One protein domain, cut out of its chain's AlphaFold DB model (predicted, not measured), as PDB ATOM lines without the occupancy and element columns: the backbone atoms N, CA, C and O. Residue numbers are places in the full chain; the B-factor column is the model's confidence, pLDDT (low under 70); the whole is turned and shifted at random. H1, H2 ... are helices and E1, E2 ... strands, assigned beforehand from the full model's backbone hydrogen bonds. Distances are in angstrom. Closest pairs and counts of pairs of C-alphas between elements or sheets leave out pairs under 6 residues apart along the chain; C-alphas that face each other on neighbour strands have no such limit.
ATOM      1  N   ALA A 120      -6.942   9.249  27.160       65.44
ATOM      2  CA  ALA A 120      -6.419   8.179  26.306       65.44
ATOM      3  C   ALA A 120      -5.426   7.282  27.067       65.44
ATOM      4  O   ALA A 120      -5.222   6.125  26.710       65.44
ATOM      5  N   TRP A 121      -4.833   7.820  28.136       65.44
ATOM      6  CA  TRP A 121      -3.981   7.106  29.066       65.44
ATOM      7  C   TRP A 121      -4.284   7.529  30.500       65.44
ATOM      8  O   TRP A 121      -4.161   8.700  30.851       65.44
ATOM      9  N   THR A 122      -4.649   6.572  31.348       69.75
ATOM     10  CA  THR A 122      -5.049   6.828  32.741       69.75
ATOM     11  C   THR A 122      -3.867   6.907  33.709       69.75
ATOM     12  O   THR A 122      -4.071   7.060  34.910       69.75
ATOM     13  N   GLY A 123      -2.626   6.800  33.216       71.62
ATOM     14  CA  GLY A 123      -1.423   6.794  34.055       71.62
ATOM     15  C   GLY A 123      -1.127   5.449  34.728       71.62
ATOM     16  O   GLY A 123      -0.166   5.357  35.489       71.62
ATOM     17  N   HIS A 124      -1.921   4.409  34.458       76.38
ATOM     18  CA  HIS A 124      -1.780   3.087  35.069       76.38
ATOM     19  C   HIS A 124      -1.242   2.064  34.076       76.38
ATOM     20  O   HIS A 124      -1.916   1.751  33.103       76.38
ATOM     21  N   GLY A 125      -0.078   1.481  34.361       79.75
ATOM     22  CA  GLY A 125       0.502   0.411  33.554       79.75
ATOM     23  C   GLY A 125       1.254  -0.615  34.393       79.75
ATOM     24  O   GLY A 125       1.564  -0.380  35.561       79.75
ATOM     25  N   THR A 126       1.560  -1.748  33.769       85.56
ATOM     26  CA  THR A 126       2.392  -2.806  34.349       85.56
ATOM     27  C   THR A 126       3.792  -2.728  33.750       85.56
ATOM     28  O   THR A 126       3.933  -2.564  32.541       85.56
ATOM     29  N   ALA A 127       4.825  -2.860  34.582       90.00
ATOM     30  CA  ALA A 127       6.221  -2.863  34.154       90.00
ATOM     31  C   ALA A 127       6.935  -4.141  34.617       90.00
ATOM     32  O   ALA A 127       6.653  -4.664  35.696       90.00
ATOM     33  N   ILE A 128       7.887  -4.620  33.813       93.12
ATOM     34  CA  ILE A 128       8.771  -5.734  34.172       93.12
ATOM     35  C   ILE A 128       9.984  -5.154  34.901       93.12
ATOM     36  O   ILE A 128      10.679  -4.288  34.374       93.12
ATOM     37  N   SER A 129      10.227  -5.608  36.132       96.38
ATOM     38  CA  SER A 129      11.362  -5.132  36.923       96.38
ATOM     39  C   SER A 129      12.684  -5.727  36.432       96.38
ATOM     40  O   SER A 129      12.726  -6.813  35.855       96.38
ATOM     41  N   THR A 130      13.793  -5.058  36.747       96.19
ATOM     42  CA  THR A 130      15.155  -5.538  36.446       96.19
ATOM     43  C   THR A 130      15.527  -6.839  37.167       96.19
ATOM     44  O   THR A 130      16.512  -7.474  36.810       96.19
ATOM     45  N   ALA A 131      14.745  -7.256  38.168       97.75
ATOM     46  CA  ALA A 131      14.926  -8.518  38.882       97.75
ATOM     47  C   ALA A 131      14.234  -9.714  38.198       97.75
ATOM     48  O   ALA A 131      14.381 -10.850  38.656       97.75
ATOM     49  N   CYS A 132      13.452  -9.484  37.136       97.12
ATOM     50  CA  CYS A 132      12.777 -10.550  36.408       97.12
ATOM     51  C   CYS A 132      13.807 -11.464  35.732       97.12
ATOM     52  O   CYS A 132      14.584 -11.028  34.886       97.12
ATOM     53  N   LYS A 133      13.805 -12.743  36.113       97.50
ATOM     54  CA  LYS A 133      14.741 -13.738  35.571       97.50
ATOM     55  C   LYS A 133      14.381 -14.187  34.155       97.50
ATOM     56  O   LYS A 133      15.256 -14.662  33.445       97.50
ATOM     57  N   ASP A 134      13.113 -14.042  33.774       97.38
ATOM     58  CA  ASP A 134      12.590 -14.454  32.474       97.38
ATOM     59  C   ASP A 134      11.669 -13.367  31.907       97.38
ATOM     60  O   ASP A 134      10.445 -13.376  32.066       97.38
ATOM     61  N   VAL A 135      12.301 -12.376  31.281       97.12
ATOM     62  CA  VAL A 135      11.609 -11.237  30.672       97.12
ATOM     63  C   VAL A 135      10.748 -11.684  29.488       97.12
ATOM     64  O   VAL A 135       9.692 -11.102  29.259       97.12
ATOM     65  N   GLU A 136      11.155 -12.723  28.754       96.94
ATOM     66  CA  GLU A 136      10.429 -13.191  27.573       96.94
ATOM     67  C   GLU A 136       9.073 -13.795  27.956       96.94
ATOM     68  O   GLU A 136       8.049 -13.446  27.365       96.94
ATOM     69  N   VAL A 137       9.038 -14.654  28.979       96.62
ATOM     70  CA  VAL A 137       7.780 -15.219  29.485       96.62
ATOM     71  C   VAL A 137       6.895 -14.132  30.089       96.62
ATOM     72  O   VAL A 137       5.691 -14.109  29.827       96.62
ATOM     73  N   ALA A 138       7.473 -13.194  30.846       93.94
ATOM     74  CA  ALA A 138       6.720 -12.073  31.402       93.94
ATOM     75  C   ALA A 138       6.089 -11.196  30.303       93.94
ATOM     76  O   ALA A 138       4.922 -10.820  30.418       93.94
ATOM     77  N   LEU A 139       6.817 -10.920  29.215       93.62
ATOM     78  CA  LEU A 139       6.290 -10.194  28.057       93.62
ATOM     79  C   LEU A 139       5.167 -10.962  27.358       93.62
ATOM     80  O   LEU A 139       4.130 -10.367  27.085       93.62
ATOM     81  N   LYS A 140       5.323 -12.272  27.123       93.56
ATOM     82  CA  LYS A 140       4.265 -13.109  26.524       93.56
ATOM     83  C   LYS A 140       2.984 -13.101  27.359       93.56
ATOM     84  O   LYS A 140       1.889 -13.073  26.805       93.56
ATOM     85  N   TRP A 141       3.106 -13.096  28.685       88.81
ATOM     86  CA  TRP A 141       1.948 -13.010  29.575       88.81
ATOM     87  C   TRP A 141       1.247 -11.645  29.504       88.81
ATOM     88  O   TRP A 141       0.019 -11.587  29.494       88.81
ATOM     89  N   LEU A 142       2.003 -10.547  29.408       89.62
ATOM     90  CA  LEU A 142       1.423  -9.214  29.208       89.62
ATOM     91  C   LEU A 142       0.754  -9.086  27.833       89.62
ATOM     92  O   LEU A 142      -0.343  -8.541  27.745       89.62
ATOM     93  N   ASP A 143       1.384  -9.616  26.783       89.88
ATOM     94  CA  ASP A 143       0.852  -9.623  25.415       89.88
ATOM     95  C   ASP A 143      -0.444 -10.441  25.306       89.88
ATOM     96  O   ASP A 143      -1.400 -10.024  24.649       89.88
ATOM     97  N   PHE A 144      -0.546 -11.550  26.050       89.31
ATOM     98  CA  PHE A 144      -1.764 -12.358  26.105       89.31
ATOM     99  C   PHE A 144      -3.004 -11.529  26.467       89.31
ATOM    100  O   PHE A 144      -4.050 -11.724  25.848       89.31
ATOM    101  N   ALA A 145      -2.902 -10.561  27.385       84.50
ATOM    102  CA  ALA A 145      -4.028  -9.701  27.767       84.50
ATOM    103  C   ALA A 145      -4.569  -8.834  26.607       84.50
ATOM    104  O   ALA A 145      -5.721  -8.401  26.655       84.50
ATOM    105  N   TYR A 146      -3.767  -8.611  25.561       84.56
ATOM    106  CA  TYR A 146      -4.158  -7.888  24.349       84.56
ATOM    107  C   TYR A 146      -4.688  -8.804  23.238       84.56
ATOM    108  O   TYR A 146      -5.291  -8.314  22.282       84.56
ATOM    109  N   SER A 147      -4.528 -10.123  23.370       88.25
ATOM    110  CA  SER A 147      -5.150 -11.099  22.472       88.25
ATOM    111  C   SER A 147      -6.673 -11.141  22.646       88.25
ATOM    112  O   SER A 147      -7.217 -10.723  23.669       88.25
ATOM    113  N   LYS A 148      -7.394 -11.699  21.664       85.75
ATOM    114  CA  LYS A 148      -8.855 -11.849  21.751       85.75
ATOM    115  C   LYS A 148      -9.287 -12.708  22.944       85.75
ATOM    116  O   LYS A 148     -10.262 -12.382  23.619       85.75
ATOM    117  N   GLU A 149      -8.561 -13.794  23.179       87.69
ATOM    118  CA  GLU A 149      -8.809 -14.721  24.278       87.69
ATOM    119  C   GLU A 149      -8.535 -14.055  25.629       87.69
ATOM    120  O   GLU A 149      -9.404 -14.059  26.496       87.69
ATOM    121  N   GLY A 150      -7.388 -13.386  25.777       87.62
ATOM    122  CA  GLY A 150      -7.059 -12.658  27.001       87.62
ATOM    123  C   GLY A 150      -8.017 -11.504  27.281       87.62
ATOM    124  O   GLY A 150      -8.452 -11.343  28.416       87.62
ATOM    125  N   GLN A 151      -8.446 -10.750  26.264       84.81
ATOM    126  CA  GLN A 151      -9.485  -9.729  26.432       84.81
ATOM    127  C   GLN A 151     -10.796 -10.334  26.935       84.81
ATOM    128  O   GLN A 151     -11.410  -9.789  27.853       84.81
ATOM    129  N   ASN A 152     -11.226 -11.459  26.359       87.50
ATOM    130  CA  ASN A 152     -12.438 -12.131  26.804       87.50
ATOM    131  C   ASN A 152     -12.301 -12.636  28.244       87.50
ATOM    132  O   ASN A 152     -13.199 -12.394  29.046       87.50
ATOM    133  N   LEU A 153     -11.163 -13.241  28.591       87.19
ATOM    134  CA  LEU A 153     -10.877 -13.695  29.948       87.19
ATOM    135  C   LEU A 153     -10.911 -12.538  30.949       87.19
ATOM    136  O   LEU A 153     -11.566 -12.605  31.987       87.19
ATOM    137  N   MET A 154     -10.241 -11.436  30.621       84.56
ATOM    138  CA  MET A 154     -10.146 -10.285  31.510       84.56
ATOM    139  C   MET A 154     -11.493  -9.576  31.665       84.56
ATOM    140  O   MET A 154     -11.770  -9.078  32.754       84.56
ATOM    141  N   VAL A 155     -12.326  -9.525  30.616       82.50
ATOM    142  CA  VAL A 155     -13.601  -8.784  30.606       82.50
ATOM    143  C   VAL A 155     -14.797  -9.611  31.057       82.50
ATOM    144  O   VAL A 155     -15.648  -9.108  31.789       82.50
ATOM    145  N   TYR A 156     -14.867 -10.865  30.637       86.88
ATOM    146  CA  TYR A 156     -16.031 -11.723  30.828       86.88
ATOM    147  C   TYR A 156     -15.750 -12.937  31.710       86.88
ATOM    148  O   TYR A 156     -16.706 -13.563  32.170       86.88
ATOM    149  N   GLY A 157     -14.484 -13.256  31.980       89.31
ATOM    150  CA  GLY A 157     -14.073 -14.430  32.744       89.31
ATOM    151  C   GLY A 157     -13.968 -15.684  31.880       89.31
ATOM    152  O   GLY A 157     -13.492 -15.632  30.755       89.31
ATOM    153  N   GLU A 158     -14.397 -16.823  32.403       90.81
ATOM    154  CA  GLU A 158     -14.295 -18.122  31.744       90.81
ATOM    155  C   GLU A 158     -15.542 -18.443  30.897       90.81
ATOM    156  O   GLU A 158     -16.688 -18.298  31.344       90.81
ATOM    157  N   GLU A 159     -15.318 -18.893  29.661       92.75
ATOM    158  CA  GLU A 159     -16.381 -19.345  28.760       92.75
ATOM    159  C   GLU A 159     -17.081 -20.591  29.318       92.75
ATOM    160  O   GLU A 159     -16.438 -21.505  29.822       92.75
ATOM    161  N   GLY A 160     -18.411 -20.636  29.254       91.75
ATOM    162  CA  GLY A 160     -19.219 -21.709  29.843       91.75
ATOM    163  C   GLY A 160     -19.488 -21.541  31.342       91.75
ATOM    164  O   GLY A 160     -20.424 -22.154  31.855       91.75
ATOM    165  N   VAL A 161     -18.740 -20.672  32.033       91.12
ATOM    166  CA  VAL A 161     -18.927 -20.376  33.463       91.12
ATOM    167  C   VAL A 161     -19.541 -18.994  33.646       91.12
ATOM    168  O   VAL A 161     -20.679 -18.860  34.096       91.12
ATOM    169  N   SER A 162     -18.800 -17.947  33.290       89.94
ATOM    170  CA  SER A 162     -19.208 -16.559  33.503       89.94
ATOM    171  C   SER A 162     -19.751 -15.900  32.238       89.94
ATOM    172  O   SER A 162     -20.506 -14.932  32.331       89.94
ATOM    173  N   TYR A 163     -19.474 -16.437  31.049       92.12
ATOM    174  CA  TYR A 163     -20.111 -15.982  29.814       92.12
ATOM    175  C   TYR A 163     -20.284 -17.103  28.791       92.12
ATOM    176  O   TYR A 163     -19.637 -18.140  28.869       92.12
ATOM    177  N   ASN A 164     -21.160 -16.881  27.812       93.12
ATOM    178  CA  ASN A 164     -21.335 -17.747  26.646       93.12
ATOM    179  C   ASN A 164     -21.452 -16.904  25.374       93.12
ATOM    180  O   ASN A 164     -21.892 -15.752  25.423       93.12
ATOM    181  N   TRP A 165     -21.116 -17.480  24.223       91.31
ATOM    182  CA  TRP A 165     -21.356 -16.833  22.936       91.31
ATOM    183  C   TRP A 165     -22.827 -16.918  22.543       91.31
ATOM    184  O   TRP A 165     -23.405 -17.998  22.446       91.31
ATOM    185  N   VAL A 166     -23.427 -15.766  22.256       92.44
ATOM    186  CA  VAL A 166     -24.779 -15.662  21.705       92.44
ATOM    187  C   VAL A 166     -24.707 -14.778  20.471       92.44
ATOM    188  O   VAL A 166     -24.396 -13.593  20.566       92.44
ATOM    189  N   ASN A 167     -24.967 -15.354  19.295       91.38
ATOM    190  CA  ASN A 167     -24.932 -14.648  18.007       91.38
ATOM    191  C   ASN A 167     -23.608 -13.901  17.746       91.38
ATOM    192  O   ASN A 167     -23.612 -12.777  17.250       91.38
ATOM    193  N   GLY A 168     -22.474 -14.506  18.117       87.06
ATOM    194  CA  GLY A 168     -21.150 -13.900  17.939       87.06
ATOM    195  C   GLY A 168     -20.796 -12.813  18.961       87.06
ATOM    196  O   GLY A 168     -19.766 -12.162  18.808       87.06
ATOM    197  N   TYR A 169     -21.602 -12.636  20.014       86.00
ATOM    198  CA  TYR A 169     -21.314 -11.719  21.118       86.00
ATOM    199  C   TYR A 169     -21.120 -12.479  22.436       86.00
ATOM    200  O   TYR A 169     -21.942 -13.341  22.760       86.00
ATOM    201  N   PRO A 170     -20.073 -12.163  23.224       88.31
ATOM    202  CA  PRO A 170     -19.921 -12.714  24.564       88.31
ATOM    203  C   PRO A 170     -21.002 -12.119  25.474       88.31
ATOM    204  O   PRO A 170     -21.039 -10.913  25.730       88.31
ATOM    205  N   LYS A 171     -21.915 -12.970  25.941       89.75
ATOM    206  CA  LYS A 171     -22.987 -12.608  26.868       89.75
ATOM    207  C   LYS A 171     -22.665 -13.183  28.243       89.75
ATOM    208  O   LYS A 171     -22.556 -14.399  28.390       89.75
ATOM    209  N   LEU A 172     -22.557 -12.310  29.246       90.00
ATOM    210  CA  LEU A 172     -22.442 -12.718  30.648       90.00
ATOM    211  C   LEU A 172     -23.607 -13.642  31.028       90.00
ATOM    212  O   LEU A 172     -24.757 -13.378  30.668       90.00
ATOM    213  N   ALA A 173     -23.299 -14.724  31.735       90.81
ATOM    214  CA  ALA A 173     -24.282 -15.712  32.149       90.81
ATOM    215  C   ALA A 173     -25.263 -15.118  33.175       90.81
ATOM    216  O   ALA A 173     -24.868 -14.358  34.060       90.81
ATOM    217  N   ASP A 174     -26.538 -15.511  33.106       88.44
ATOM    218  CA  ASP A 174     -27.589 -14.970  33.985       88.44
ATOM    219  C   ASP A 174     -27.285 -15.219  35.479       88.44
ATOM    220  O   ASP A 174     -27.647 -14.412  36.337       88.44
ATOM    221  N   MET A 175     -26.536 -16.286  35.798       86.44
ATOM    222  CA  MET A 175     -26.074 -16.592  37.161       86.44
ATOM    223  C   MET A 175     -25.209 -15.493  37.793       86.44
ATOM    224  O   MET A 175     -25.115 -15.425  39.018       86.44
ATOM    225  N   ILE A 176     -24.589 -14.624  36.989       85.88
ATOM    226  CA  ILE A 176     -23.837 -13.475  37.498       85.88
ATOM    227  C   ILE A 176     -24.795 -12.462  38.116       85.88
ATOM    228  O   ILE A 176     -24.541 -11.948  39.198       85.88
ATOM    229  N   PHE A 177     -25.928 -12.197  37.473       81.69
ATOM    230  CA  PHE A 177     -26.869 -11.179  37.942       81.69
ATOM    231  C   PHE A 177     -27.808 -11.684  39.045       81.69
ATOM    232  O   PHE A 177     -28.407 -10.875  39.750       81.69
ATOM    233  N   ASN A 178     -27.879 -12.999  39.255       82.50
ATOM    234  CA  ASN A 178     -28.725 -13.642  40.264       82.50
ATOM    235  C   ASN A 178     -27.983 -13.942  41.582       82.50
ATOM    236  O   ASN A 178     -28.282 -14.926  42.256       82.50
ATOM    237  N   GLN A 179     -27.001 -13.116  41.956       78.38
ATOM    238  CA  GLN A 179     -26.210 -13.276  43.182       78.38
ATOM    239  C   GLN A 179     -26.831 -12.467  44.338       78.38
ATOM    240  O   GLN A 179     -26.810 -11.232  44.290       78.38
ATOM    241  N   PRO A 180     -27.359 -13.110  45.399       77.38
ATOM    242  CA  PRO A 180     -27.959 -12.397  46.523       77.38
ATOM    243  C   PRO A 180     -26.965 -11.436  47.189       77.38
ATOM    244  O   PRO A 180     -25.843 -11.817  47.520       77.38
ATOM    245  N   GLY A 181     -27.388 -10.189  47.406       73.75
ATOM    246  CA  GLY A 181     -26.602  -9.183  48.130       73.75
ATOM    247  C   GLY A 181     -25.490  -8.497  47.328       73.75
ATOM    248  O   GLY A 181     -24.755  -7.700  47.909       73.75
ATOM    249  N   LEU A 182     -25.362  -8.756  46.021       74.25
ATOM    250  CA  LEU A 182     -24.387  -8.084  45.156       74.25
ATOM    251  C   LEU A 182     -25.070  -7.192  44.119       74.25
ATOM    252  O   LEU A 182     -26.067  -7.566  43.508       74.25
ATOM    253  N   SER A 183     -24.486  -6.022  43.864       72.62
ATOM    254  CA  SER A 183     -24.783  -5.261  42.646       72.62
ATOM    255  C   SER A 183     -24.217  -5.974  41.413       72.62
ATOM    256  O   SER A 183     -23.250  -6.730  41.515       72.62
ATOM    257  N   GLY A 184     -24.761  -5.686  40.225       74.38
ATOM    258  CA  GLY A 184     -24.271  -6.283  38.974       74.38
ATOM    259  C   GLY A 184     -22.767  -6.073  38.750       74.38
ATOM    260  O   GLY A 184     -22.079  -7.001  38.347       74.38
ATOM    261  N   SER A 185     -22.231  -4.897  39.099       71.88
ATOM    262  CA  SER A 185     -20.788  -4.631  39.012       71.88
ATOM    263  C   SER A 185     -19.979  -5.509  39.974       71.88
ATOM    264  O   SER A 185     -19.009  -6.122  39.545       71.88
ATOM    265  N   GLN A 186     -20.406  -5.647  41.236       76.06
ATOM    266  CA  GLN A 186     -19.727  -6.513  42.211       76.06
ATOM    267  C   GLN A 186     -19.779  -7.989  41.816       76.06
ATOM    268  O   GLN A 186     -18.818  -8.723  42.038       76.06
ATOM    269  N   ALA A 187     -20.897  -8.431  41.241       81.94
ATOM    270  CA  ALA A 187     -21.028  -9.797  40.772       81.94
ATOM    271  C   ALA A 187     -20.102 -10.080  39.579       81.94
ATOM    272  O   ALA A 187     -19.440 -11.113  39.565       81.94
ATOM    273  N   ILE A 188     -19.980  -9.142  38.632       82.38
ATOM    274  CA  ILE A 188     -19.041  -9.236  37.502       82.38
ATOM    275  C   ILE A 188     -17.580  -9.263  37.984       82.38
ATOM    276  O   ILE A 188     -16.789 -10.063  37.482       82.38
ATOM    277  N   SER A 189     -17.220  -8.458  38.993       80.88
ATOM    278  CA  SER A 189     -15.862  -8.427  39.565       80.88
ATOM    279  C   SER A 189     -15.405  -9.759  40.171       80.88
ATOM    280  O   SER A 189     -14.208  -9.952  40.353       80.88
ATOM    281  N   LYS A 190     -16.318 -10.681  40.509       84.94
ATOM    282  CA  LYS A 190     -15.938 -12.014  41.011       84.94
ATOM    283  C   LYS A 190     -15.335 -12.915  39.932       84.94
ATOM    284  O   LYS A 190     -14.633 -13.858  40.273       84.94
ATOM    285  N   TYR A 191     -15.643 -12.643  38.667       85.69
ATOM    286  CA  TYR A 191     -15.302 -13.510  37.537       85.69
ATOM    287  C   TYR A 191     -14.408 -12.825  36.503       85.69
ATOM    288  O   TYR A 191     -13.890 -13.489  35.617       85.69
ATOM    289  N   SER A 192     -14.230 -11.508  36.594       82.12
ATOM    290  CA  SER A 192     -13.481 -10.723  35.616       82.12
ATOM    291  C   SER A 192     -12.602  -9.686  36.306       82.12
ATOM    292  O   SER A 192     -12.937  -9.156  37.368       82.12
ATOM    293  N   VAL A 193     -11.480  -9.365  35.667       70.88
ATOM    294  CA  VAL A 193     -10.533  -8.346  36.138       70.88
ATOM    295  C   VAL A 193     -10.928  -6.954  35.614       70.88
ATOM    296  O   VAL A 193     -10.644  -5.941  36.247       70.88
ATOM    297  N   ALA A 194     -11.652  -6.885  34.492       59.12
ATOM    298  CA  ALA A 194     -12.029  -5.643  33.812       59.12
ATOM    299  C   ALA A 194     -13.196  -4.881  34.441       59.12
ATOM    300  O   ALA A 194     -13.522  -3.794  33.961       59.12
ATOM    301  N   ALA A 195     -13.808  -5.379  35.520       49.84
ATOM    302  CA  ALA A 195     -14.713  -4.540  36.306       49.84
ATOM    303  C   ALA A 195     -14.013  -3.246  36.785       49.84
ATOM    304  O   ALA A 195     -14.686  -2.259  37.083       49.84
ATOM    305  N   ALA A 196     -12.672  -3.226  36.776       41.81
ATOM    306  CA  ALA A 196     -11.850  -2.030  36.830       41.81
ATOM    307  C   ALA A 196     -10.949  -1.916  35.576       41.81
ATOM    308  O   ALA A 196      -9.912  -2.558  35.473       41.81
ATOM    309  N   ASN A 197     -11.317  -1.020  34.654       47.84
ATOM    310  CA  ASN A 197     -10.403  -0.297  33.750       47.84
ATOM    311  C   ASN A 197      -9.802  -0.983  32.503       47.84
ATOM    312  O   ASN A 197      -8.966  -0.348  31.861       47.84
ATOM    313  N   ASN A 198     -10.228  -2.177  32.072       43.69
ATOM    314  CA  ASN A 198      -9.721  -2.727  30.799       43.69
ATOM    315  C   ASN A 198     -10.611  -2.347  29.610       43.69
ATOM    316  O   ASN A 198     -11.824  -2.559  29.617       43.69
ATOM    317  N   CYS A 199      -9.989  -1.790  28.572       44.94
ATOM    318  CA  CYS A 199     -10.642  -1.497  27.306       44.94
ATOM    319  C   CYS A 199     -10.874  -2.801  26.532       44.94
ATOM    320  O   CYS A 199      -9.942  -3.495  26.135       44.94
ATOM    321  N   TYR A 200     -12.140  -3.139  26.300       42.69
ATOM    322  CA  TYR A 200     -12.485  -4.104  25.268       42.69
ATOM    323  C   TYR A 200     -12.345  -3.391  23.923       42.69
ATOM    324  O   TYR A 200     -13.143  -2.507  23.602       42.69
ATOM    325  N   PHE A 201     -11.333  -3.750  23.136       42.19
ATOM    326  CA  PHE A 201     -11.235  -3.305  21.750       42.19
ATOM    327  C   PHE A 201     -12.277  -4.070  20.924       42.19
ATOM    328  O   PHE A 201     -11.972  -5.006  20.186       42.19
ATOM    329  N   ALA A 202     -13.550  -3.690  21.054       35.53
ATOM    330  CA  ALA A 202     -14.524  -4.018  20.029       35.53
ATOM    331  C   ALA A 202     -14.109  -3.233  18.789       35.53
ATOM    332  O   ALA A 202     -14.278  -2.017  18.733       35.53
ATOM    333  N   ASN A 203     -13.548  -3.927  17.804       32.22
ATOM    334  CA  ASN A 203     -13.344  -3.386  16.474       32.22
ATOM    335  C   ASN A 203     -14.737  -3.131  15.862       32.22
ATOM    336  O   ASN A 203     -15.257  -3.938  15.098       32.22
ATOM    337  N   SER A 204     -15.408  -2.048  16.263       31.08
ATOM    338  CA  SER A 204     -16.743  -1.673  15.785       31.08
ATOM    339  C   SER A 204     -16.668  -0.958  14.436       31.08
ATOM    340  O   SER A 204     -17.438  -0.035  14.168       31.08
ATOM    341  N   GLN A 205     -15.719  -1.347  13.588       30.56
ATOM    342  CA  GLN A 205     -15.604  -0.840  12.232       30.56
ATOM    343  C   GLN A 205     -15.643  -2.004  11.251       30.56
ATOM    344  O   GLN A 205     -14.647  -2.399  10.649       30.56
ATOM    345  N   ASN A 206     -16.860  -2.505  11.034       31.75
ATOM    346  CA  ASN A 206     -17.204  -3.003   9.713       31.75
ATOM    347  C   ASN A 206     -17.058  -1.842   8.726       31.75
ATOM    348  O   ASN A 206     -17.959  -1.019   8.577       31.75
ATOM    349  N   GLY A 207     -15.906  -1.806   8.058       31.11
ATOM    350  CA  GLY A 207     -15.744  -1.093   6.801       31.11
ATOM    351  C   GLY A 207     -14.667  -0.017   6.771       31.11
ATOM    352  O   GLY A 207     -14.974   1.088   6.336       31.11
ATOM    353  N   LYS A 208     -13.419  -0.332   7.140       26.91
ATOM    354  CA  LYS A 208     -12.226  -0.177   6.271       26.91
ATOM    355  C   LYS A 208     -10.930  -0.243   7.085       26.91
ATOM    356  O   LYS A 208     -10.836   0.296   8.177       26.91
ATOM    357  N   ASN A 209      -9.971  -0.946   6.486       40.56
ATOM    358  CA  ASN A 209      -8.593  -1.207   6.891       40.56
ATOM    359  C   ASN A 209      -7.975  -0.138   7.796       40.56
ATOM    360  O   ASN A 209      -7.923   1.020   7.402       40.56
ATOM    361  N   ASN A 210      -7.400  -0.573   8.916       28.94
ATOM    362  CA  ASN A 210      -6.089  -0.111   9.359       28.94
ATOM    363  C   ASN A 210      -5.426  -1.254  10.132       28.94
ATOM    364  O   ASN A 210      -5.883  -1.670  11.194       28.94
ATOM    365  N   GLU A 211      -4.376  -1.798   9.526       28.78
ATOM    366  CA  GLU A 211      -3.437  -2.705  10.166       28.78
ATOM    367  C   GLU A 211      -2.717  -1.927  11.273       28.78
ATOM    368  O   GLU A 211      -1.984  -0.986  10.985       28.78
ATOM    369  N   CYS A 212      -2.898  -2.311  12.535       29.67
ATOM    370  CA  CYS A 212      -1.956  -1.924  13.581       29.67
ATOM    371  C   CYS A 212      -0.927  -3.048  13.713       29.67
ATOM    372  O   CYS A 212      -1.125  -4.011  14.451       29.67
ATOM    373  N   ARG A 213       0.160  -2.933  12.946       25.94
ATOM    374  CA  ARG A 213       1.465  -3.445  13.379       25.94
ATOM    375  C   ARG A 213       2.060  -2.431  14.364       25.94
ATOM    376  O   ARG A 213       1.703  -1.258  14.296       25.94
ATOM    377  N   SER A 214       2.910  -2.929  15.263       32.91
ATOM    378  CA  SER A 214       3.791  -2.166  16.167       32.91
ATOM    379  C   SER A 214       4.284  -0.841  15.595       32.91
ATOM    380  O   SER A 214       4.730  -0.879  14.422       32.91
TER     381      SER A 214
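AT A GLANCE: This is residues 120 to 214 of the 214 residues of an uncharacterized protein of Clostridiaceae bacterium (UniProt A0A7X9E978). With little regular structure, H1 and H2 lead loosely to a small head made of hairpin E1 E2, H3 and H4; residues 129 to 137 and the tail, 203 to 214, stick out. The 95 printed residues include named elements H1 H2 E1 E2 H3 H4, in that order, mixed in class, holding only 37 residues. The whole is loose, with radius of gyration of the C-alphas 16.2 A and spans of 45 by 40 by 26 A.

HOW THE PARTS SIT: H1, residues 135 to 144, and H2, residues 148 to 156, are close but not clearly touching; their closest C-alphas, Phe 144 and Gly 150, are 5.4 A apart. E1, residues 163 to 166, and E2, residues 169 to 172, form an antiparallel hairpin; N 164 and O 171, 2.9 A apart, are within hydrogen-bond range. The closest C-alphas of H2 and E2, Tyr 156 and Leu 172, are 6.5 A apart. H3, residues 174 to 177, and H4, residues 184 to 189, touch; their closest C-alphas, Phe 177 and Gly 184, are 5.6 A apart. Every O i to N i+4 pair in H1, H2 and H4 is within hydrogen-bond range; H3 is too short for one.

IN THESE COORDINATES: H1 begins at C-alpha 135 (11.609, -11.237, 30.672) and spans 14.2 A; H2 spans 11.6 A. H4 ends at C-alpha 189 (-15.862, -8.427, 39.565).

THE WHOLE: The printed part has no cut. pLDDT is under 70 at residues 120 to 122 and 194 to 214.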